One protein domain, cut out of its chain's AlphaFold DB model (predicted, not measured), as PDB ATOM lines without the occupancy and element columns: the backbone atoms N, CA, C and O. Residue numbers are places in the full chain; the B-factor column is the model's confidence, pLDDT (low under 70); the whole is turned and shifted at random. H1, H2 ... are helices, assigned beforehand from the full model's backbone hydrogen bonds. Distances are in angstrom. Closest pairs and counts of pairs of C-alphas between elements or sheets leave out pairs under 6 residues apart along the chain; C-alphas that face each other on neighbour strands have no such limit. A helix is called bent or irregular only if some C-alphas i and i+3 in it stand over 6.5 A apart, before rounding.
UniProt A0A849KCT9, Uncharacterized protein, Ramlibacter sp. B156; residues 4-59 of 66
ATOM      1  N   GLN A   4     -47.350 -10.940 160.138       53.59
ATOM      2  CA  GLN A   4     -48.006 -10.189 159.056       53.59
ATOM      3  C   GLN A   4     -48.069  -8.681 159.319       53.59
ATOM      4  O   GLN A   4     -48.395  -7.923 158.423       53.59
ATOM      5  N   TRP A   5     -47.764  -8.240 160.540       54.88
ATOM      6  CA  TRP A   5     -47.846  -6.825 160.901       54.88
ATOM      7  C   TRP A   5     -46.553  -6.084 160.561       54.88
ATOM      8  O   TRP A   5     -46.604  -4.905 160.254       54.88
ATOM      9  N   THR A   6     -45.400  -6.752 160.607       54.12
ATOM     10  CA  THR A   6     -44.098  -6.126 160.334       54.12
ATOM     11  C   THR A   6     -43.878  -5.872 158.844       54.12
ATOM     12  O   THR A   6     -43.388  -4.805 158.495       54.12
ATOM     13  N   ASP A   7     -44.297  -6.807 157.988       52.78
ATOM     14  CA  ASP A   7     -44.134  -6.726 156.528       52.78
ATOM     15  C   ASP A   7     -44.956  -5.575 155.917       52.78
ATOM     16  O   ASP A   7     -44.446  -4.775 155.137       52.78
ATOM     17  N   SER A   8     -46.208  -5.395 156.360       57.34
ATOM     18  CA  SER A   8     -47.089  -4.352 155.814       57.34
ATOM     19  C   SER A   8     -46.578  -2.922 156.044       57.34
ATOM     20  O   SER A   8     -46.810  -2.055 155.208       57.34
ATOM     21  N   PHE A   9     -45.855  -2.655 157.142       57.88
ATOM     22  CA  PHE A   9     -45.297  -1.319 157.418       57.88
ATOM     23  C   PHE A   9     -43.935  -1.063 156.765       57.88
ATOM     24  O   PHE A   9     -43.510   0.093 156.704       57.88
ATOM     25  N   GLU A  10     -43.228  -2.108 156.329       61.56
ATOM     26  CA  GLU A  10     -42.019  -1.955 155.512       61.56
ATOM     27  C   GLU A  10     -42.381  -1.675 154.047       61.56
ATOM     28  O   GLU A  10     -41.676  -0.913 153.385       61.56
ATOM     29  N   GLU A  11     -43.511  -2.210 153.575       69.44
ATOM     30  CA  GLU A  11     -44.014  -2.003 152.213       69.44
ATOM     31  C   GLU A  11     -44.730  -0.647 152.033       69.44
ATOM     32  O   GLU A  11     -44.629  -0.032 150.972       69.44
ATOM     33  N   PHE A  12     -45.369  -0.131 153.094       80.75
ATOM     34  CA  PHE A  12     -46.003   1.195 153.129       80.75
ATOM     35  C   PHE A  12     -45.464   2.035 154.295       80.75
ATOM     36  O   PHE A  12     -46.138   2.218 155.320       80.75
ATOM     37  N   PRO A  13     -44.232   2.561 154.188       80.31
ATOM     38  CA  PRO A  13     -43.615   3.288 155.288       80.31
ATOM     39  C   PRO A  13     -44.414   4.545 155.680       80.31
ATOM     40  O   PRO A  13     -44.347   4.943 156.847       80.31
ATOM     41  N   GLU A  14     -45.201   5.126 154.766       82.50
ATOM     42  CA  GLU A  14     -46.110   6.265 154.961       82.50
ATOM     43  C   GLU A  14     -47.283   5.982 155.911       82.50
ATOM     44  O   GLU A  14     -47.822   6.927 156.490       82.50
ATOM     45  N   GLU A  15     -47.679   4.722 156.104       86.25
ATOM     46  CA  GLU A  15     -48.748   4.352 157.048       86.25
ATOM     47  C   GLU A  15     -48.237   4.240 158.487       86.25
ATOM     48  O   GLU A  15     -48.995   4.337 159.458       86.25
ATOM     49  N   ASN A  16     -46.924   4.088 158.657       85.44
ATOM     50  CA  ASN A  16     -46.321   4.052 159.972       85.44
ATOM     51  C   ASN A  16     -46.198   5.476 160.537       85.44
ATOM     52  O   ASN A  16     -45.249   6.205 160.242       85.44
ATOM     53  N   ALA A  17     -47.112   5.852 161.436       87.56
ATOM     54  CA  ALA A  17     -47.083   7.139 162.139       87.56
ATOM     55  C   ALA A  17     -45.734   7.429 162.832       87.56
ATOM     56  O   ALA A  17     -45.350   8.587 162.996       87.56
ATOM     57  N   ALA A  18     -44.965   6.395 163.192       89.12
ATOM     58  CA  ALA A  18     -43.647   6.556 163.793       89.12
ATOM     59  C   ALA A  18     -42.581   7.075 162.814       89.12
ATOM     60  O   ALA A  18     -41.478   7.381 163.258       89.12
ATOM     61  N   ASN A  19     -42.869   7.152 161.513       93.50
ATOM     62  CA  ASN A  19     -42.001   7.750 160.497       93.50
ATOM     63  C   ASN A  19     -42.281   9.240 160.270       93.50
ATOM     64  O   ASN A  19     -41.628   9.865 159.438       93.50
ATOM     65  N   TYR A  20     -43.220   9.835 161.007       93.94
ATOM     66  CA  TYR A  20     -43.507  11.258 160.908       93.94
ATOM     67  C   TYR A  20     -42.742  12.049 161.965       93.94
ATOM     68  O   TYR A  20     -42.689  11.696 163.145       93.94
ATOM     69  N   VAL A  21     -42.180  13.178 161.546       92.81
ATOM     70  CA  VAL A  21     -41.496  14.148 162.396       92.81
ATOM     71  C   VAL A  21     -42.167  15.503 162.208       92.81
ATOM     72  O   VAL A  21     -42.196  16.045 161.109       92.81
ATOM     73  N   ASN A  22     -42.721  16.055 163.292       93.25
ATOM     74  CA  ASN A  22     -43.459  17.328 163.282       93.25
ATOM     75  C   ASN A  22     -44.584  17.365 162.221       93.25
ATOM     76  O   ASN A  22     -44.782  18.378 161.558       93.25
ATOM     77  N   GLY A  23     -45.292  16.246 162.035       93.12
ATOM     78  CA  GLY A  23     -46.388  16.124 161.066       93.12
ATOM     79  C   GLY A  23     -45.955  15.902 159.613       93.12
ATOM     80  O   GLY A  23     -46.813  15.759 158.750       93.12
ATOM     81  N   ARG A  24     -44.649  15.826 159.327       95.44
ATOM     82  CA  ARG A  24     -44.115  15.513 157.997       95.44
ATOM     83  C   ARG A  24     -43.556  14.097 157.964       95.44
ATOM     84  O   ARG A  24     -42.818  13.719 158.869       95.44
ATOM     85  N   PHE A  25     -43.871  13.347 156.912       94.75
ATOM     86  CA  PHE A  25     -43.268  12.041 156.670       94.75
ATOM     87  C   PHE A  25     -41.758  12.194 156.421       94.75
ATOM     88  O   PHE A  25     -41.345  12.827 155.447       94.75
ATOM     89  N   ASP A  26     -40.951  11.674 157.344       95.50
ATOM     90  CA  ASP A  26     -39.486  11.680 157.307       95.50
ATOM     91  C   ASP A  26     -38.948  10.445 158.067       95.50
ATOM     92  O   ASP A  26     -38.547  10.530 159.239       95.50
ATOM     93  N   PRO A  27     -38.973   9.259 157.426       92.75
ATOM     94  CA  PRO A  27     -38.577   8.004 158.062       92.75
ATOM     95  C   PRO A  27     -37.104   8.001 158.493       92.75
ATOM     96  O   PRO A  27     -36.764   7.386 159.507       92.75
ATOM     97  N   MET A  28     -36.233   8.730 157.784       94.25
ATOM     98  CA  MET A  28     -34.811   8.839 158.123       94.25
ATOM     99  C   MET A  28     -34.601   9.659 159.397       94.25
ATOM    100  O   MET A  28     -33.896   9.213 160.307       94.25
ATOM    101  N   ALA A  29     -35.238  10.827 159.514       94.75
ATOM    102  CA  ALA A  29     -35.158  11.634 160.728       94.75
ATOM    103  C   ALA A  29     -35.796  10.914 161.924       94.75
ATOM    104  O   ALA A  29     -35.252  10.948 163.034       94.75
ATOM    105  N   ALA A  30     -36.913  10.215 161.712       94.50
ATOM    106  CA  ALA A  30     -37.528   9.378 162.734       94.50
ATOM    107  C   ALA A  30     -36.593   8.248 163.199       94.50
ATOM    108  O   ALA A  30     -36.419   8.037 164.403       94.50
ATOM    109  N   GLN A  31     -35.939   7.550 162.269       92.94
ATOM    110  CA  GLN A  31     -34.960   6.512 162.586       92.94
ATOM    111  C   GLN A  31     -33.756   7.075 163.350       92.94
ATOM    112  O   GLN A  31     -33.364   6.494 164.364       92.94
ATOM    113  N   ALA A  32     -33.215   8.219 162.928       93.88
ATOM    114  CA  ALA A  32     -32.122   8.891 163.624       93.88
ATOM    115  C   ALA A  32     -32.516   9.262 165.063       93.88
ATOM    116  O   ALA A  32     -31.780   8.952 166.000       93.88
ATOM    117  N   ARG A  33     -33.718   9.821 165.270       93.88
ATOM    118  CA  ARG A  33     -34.258  10.115 166.609       93.88
ATOM    119  C   ARG A  33     -34.360   8.859 167.474       93.88
ATOM    120  O   ARG A  33     -33.915   8.881 168.621       93.88
ATOM    121  N   ARG A  34     -34.890   7.755 166.931       92.81
ATOM    122  CA  ARG A  34     -34.970   6.463 167.639       92.81
ATOM    123  C   ARG A  34     -33.583   5.946 168.023       92.81
ATOM    124  O   ARG A  34     -33.389   5.510 169.156       92.81
ATOM    125  N   ALA A  35     -32.611   6.020 167.116       93.88
ATOM    126  CA  ALA A  35     -31.236   5.606 167.386       93.88
ATOM    127  C   ALA A  35     -30.593   6.455 168.497       93.88
ATOM    128  O   ALA A  35     -29.999   5.909 169.428       93.88
ATOM    129  N   SER A  36     -30.769   7.779 168.457       94.19
ATOM    130  CA  SER A  36     -30.289   8.683 169.508       94.19
ATOM    131  C   SER A  36     -30.931   8.388 170.864       94.19
ATOM    132  O   SER A  36     -30.225   8.351 171.870       94.19
ATOM    133  N   GLN A  37     -32.242   8.127 170.908       94.25
ATOM    134  CA  GLN A  37     -32.948   7.771 172.144       94.25
ATOM    135  C   GLN A  37     -32.456   6.447 172.733       94.25
ATOM    136  O   GLN A  37     -32.231   6.365 173.939       94.25
ATOM    137  N   ARG A  38     -32.228   5.426 171.895       95.12
ATOM    138  CA  ARG A  38     -31.644   4.150 172.340       95.12
ATOM    139  C   ARG A  38     -30.263   4.361 172.951       95.12
ATOM    140  O   ARG A  38     -30.019   3.915 174.067       95.12
ATOM    141  N   LYS A  39     -29.400   5.127 172.278       95.44
ATOM    142  CA  LYS A  39     -28.061   5.451 172.787       95.44
ATOM    143  C   LYS A  39     -28.115   6.210 174.116       95.44
ATOM    144  O   LYS A  39     -27.339   5.912 175.019       95.44
ATOM    145  N   LEU A  40     -29.038   7.164 174.258       96.88
ATOM    146  CA  LEU A  40     -29.253   7.884 175.515       96.88
ATOM    147  C   LEU A  40     -29.658   6.921 176.641       96.88
ATOM    148  O   LEU A  40     -29.072   6.966 177.719       96.88
ATOM    149  N   ALA A  41     -30.623   6.036 176.380       96.44
ATOM    150  CA  ALA A  41     -31.099   5.059 177.354       96.44
ATOM    151  C   ALA A  41     -29.989   4.086 177.785       96.44
ATOM    152  O   ALA A  41     -29.838   3.814 178.975       96.44
ATOM    153  N   GLU A  42     -29.165   3.615 176.846       97.25
ATOM    154  CA  GLU A  42     -28.004   2.768 177.139       97.25
ATOM    155  C   GLU A  42     -26.987   3.473 178.040       97.25
ATOM    156  O   GLU A  42     -26.543   2.908 179.041       97.25
ATOM    157  N   VAL A  43     -26.629   4.718 177.712       97.50
ATOM    158  CA  VAL A  43     -25.704   5.515 178.529       97.50
ATOM    159  C   VAL A  43     -26.293   5.747 179.917       97.50
ATOM    160  O   VAL A  43     -25.602   5.564 180.917       97.50
ATOM    161  N   GLN A  44     -27.579   6.084 180.004       97.62
ATOM    162  CA  GLN A  44     -28.239   6.313 181.281       97.62
ATOM    163  C   GLN A  44     -28.289   5.046 182.144       97.62
ATOM    164  O   GLN A  44     -28.033   5.122 183.345       97.62
ATOM    165  N   ALA A  45     -28.542   3.877 181.550       97.69
ATOM    166  CA  ALA A  45     -28.507   2.603 182.261       97.69
ATOM    167  C   ALA A  45     -27.107   2.296 182.822       97.69
ATOM    168  O   ALA A  45     -26.985   1.882 183.977       97.69
ATOM    169  N   ARG A  46     -26.047   2.557 182.042       97.81
ATOM    170  CA  ARG A  46     -24.652   2.396 182.495       97.81
ATOM    171  C   ARG A  46     -24.334   3.316 183.670       97.81
ATOM    172  O   ARG A  46     -23.882   2.838 184.707       97.81
ATOM    173  N   LEU A  47     -24.664   4.602 183.552       97.75
ATOM    174  CA  LEU A  47     -24.446   5.581 184.620       97.75
ATOM    175  C   LEU A  47     -25.199   5.210 185.905       97.75
ATOM    176  O   LEU A  47     -24.658   5.329 187.001       97.75
ATOM    177  N   GLN A  48     -26.435   4.717 185.794       97.12
ATOM    178  CA  GLN A  48     -27.192   4.252 186.957       97.12
ATOM    179  C   GLN A  48     -26.549   3.027 187.620       97.12
ATOM    180  O   GLN A  48     -26.528   2.941 188.851       97.12
ATOM    181  N   ALA A  49     -26.018   2.084 186.840       97.19
ATOM    182  CA  ALA A  49     -25.314   0.921 187.373       97.19
ATOM    183  C   ALA A  49     -24.019   1.323 188.104       97.19
ATOM    184  O   ALA A  49     -23.752   0.845 189.213       97.19
ATOM    185  N   GLU A  50     -23.254   2.254 187.535       96.69
ATOM    186  CA  GLU A  50     -22.056   2.813 188.165       96.69
ATOM    187  C   GLU A  50     -22.395   3.558 189.459       96.69
ATOM    188  O   GLU A  50     -21.807   3.276 190.505       96.69
ATOM    189  N   ALA A  51     -23.406   4.430 189.435       95.62
ATOM    190  CA  ALA A  51     -23.859   5.163 190.614       95.62
ATOM    191  C   ALA A  51     -24.286   4.219 191.750       95.62
ATOM    192  O   ALA A  51     -23.921   4.433 192.905       95.62
ATOM    193  N   ARG A  52     -25.004   3.131 191.431       95.00
ATOM    194  CA  ARG A  52     -25.364   2.090 192.411       95.00
ATOM    195  C   ARG A  52     -24.133   1.408 192.995       95.00
ATOM    196  O   ARG A  52     -24.086   1.183 194.201       95.00
ATOM    197  N   THR A  53     -23.140   1.105 192.165       95.06
ATOM    198  CA  THR A  53     -21.888   0.470 192.598       95.06
ATOM    199  C   THR A  53     -21.118   1.377 193.556       95.06
ATOM    200  O   THR A  53     -20.681   0.938 194.621       95.06
ATOM    201  N   ILE A  54     -20.997   2.662 193.219       93.62
ATOM    202  CA  ILE A  54     -20.361   3.675 194.068       93.62
ATOM    203  C   ILE A  54     -21.137   3.820 195.382       93.62
ATOM    204  O   ILE A  54     -20.544   3.737 196.455       93.62
ATOM    205  N   ALA A  55     -22.463   3.951 195.326       92.94
ATOM    206  CA  ALA A  55     -23.299   4.062 196.520       92.94
ATOM    207  C   ALA A  55     -23.167   2.845 197.451       92.94
ATOM    208  O   ALA A  55     -23.166   3.010 198.667       92.94
ATOM    209  N   GLN A  56     -23.023   1.633 196.906       91.31
ATOM    210  CA  GLN A  56     -22.768   0.429 197.703       91.31
ATOM    211  C   GLN A  56     -21.377   0.448 198.344       91.31
ATOM    212  O   GLN A  56     -21.263   0.162 199.533       91.31
ATOM    213  N   ARG A  57     -20.333   0.823 197.591       89.19
ATOM    214  CA  ARG A  57     -18.954   0.931 198.106       89.19
ATOM    215  C   ARG A  57     -18.826   1.951 199.230       89.19
ATOM    216  O   ARG A  57     -18.125   1.710 200.203       89.19
ATOM    217  N   HIS A  58     -19.505   3.082 199.083       86.12
ATOM    218  CA  HIS A  58     -19.473   4.178 200.044       86.12
ATOM    219  C   HIS A  58     -20.628   4.128 201.036       86.12
ATOM    220  O   HIS A  58     -20.806   5.089 201.779       86.12
ATOM    221  N   ARG A  59     -21.417   3.043 201.066       79.31
ATOM    222  CA  ARG A  59     -22.493   2.882 202.042       79.31
ATOM    223  C   ARG A  59     -21.855   2.941 203.431       79.31
ATOM    224  O   ARG A  59     -21.144   2.001 203.793       79.31
TER     225      ARG A  59
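This is residues 4 to 59 of the 66 residues of an uncharacterized protein of Ramlibacter sp. B156 (UniProt A0A849KCT9). A long single helix, H2, projects as an arm from a small head at its first end; the head holds the short helix H1, the looped link of residues 12 to 26 and the first residues of H2. Residues 35 to 59 stick out with no other part beside them, and this arm makes most of the length. The printed part has 56 residues with two named helices, H1 then H2, and no named strand; its class is all helix. It is extended, with a radius of gyration of the C-alphas of 18.1 A, and flat in outline, spanning 54 by 27 by 13 A.

H1, residues 4 to 11, comes first and is joined by a long link of 15 residues to H2, residues 27 to 57. H1 and H2 are apart, with no C-alpha of the one within 8 A of the other. Within the link, residues 20 to 21 pair with residues 24 to 25, antiparallel, in stretches too short to be named strands. Residues 35 to 59, of which 35 to 57 belong to H2, stand free. In H2 every O i to N i+4 pair is within hydrogen-bond range; in H1 2 of 4 are, and 2 of 4 is beside 1 of 5 O i to N i+3 pairs.

H1 begins at C-alpha 4, at (-48.006, -10.189, 159.056), and measures 11.4 A from first to last C-alpha. H2 runs from C-alpha 27, at (-38.577, 8.004, 158.062), to C-alpha 57, at (-18.954, 0.931, 198.106), a length of 45.2 A. Neither helix is bent.

The two C-alphas farthest apart, those of Glu 11 and Arg 59, are 54.5 A apart. Without the stretch that stands free, the body of 31 residues spans 27 by 16 by 10 A. The printed part has no cut. The mean pLDDT of the printed part is 87.8, and residues 4 to 11 are under 70.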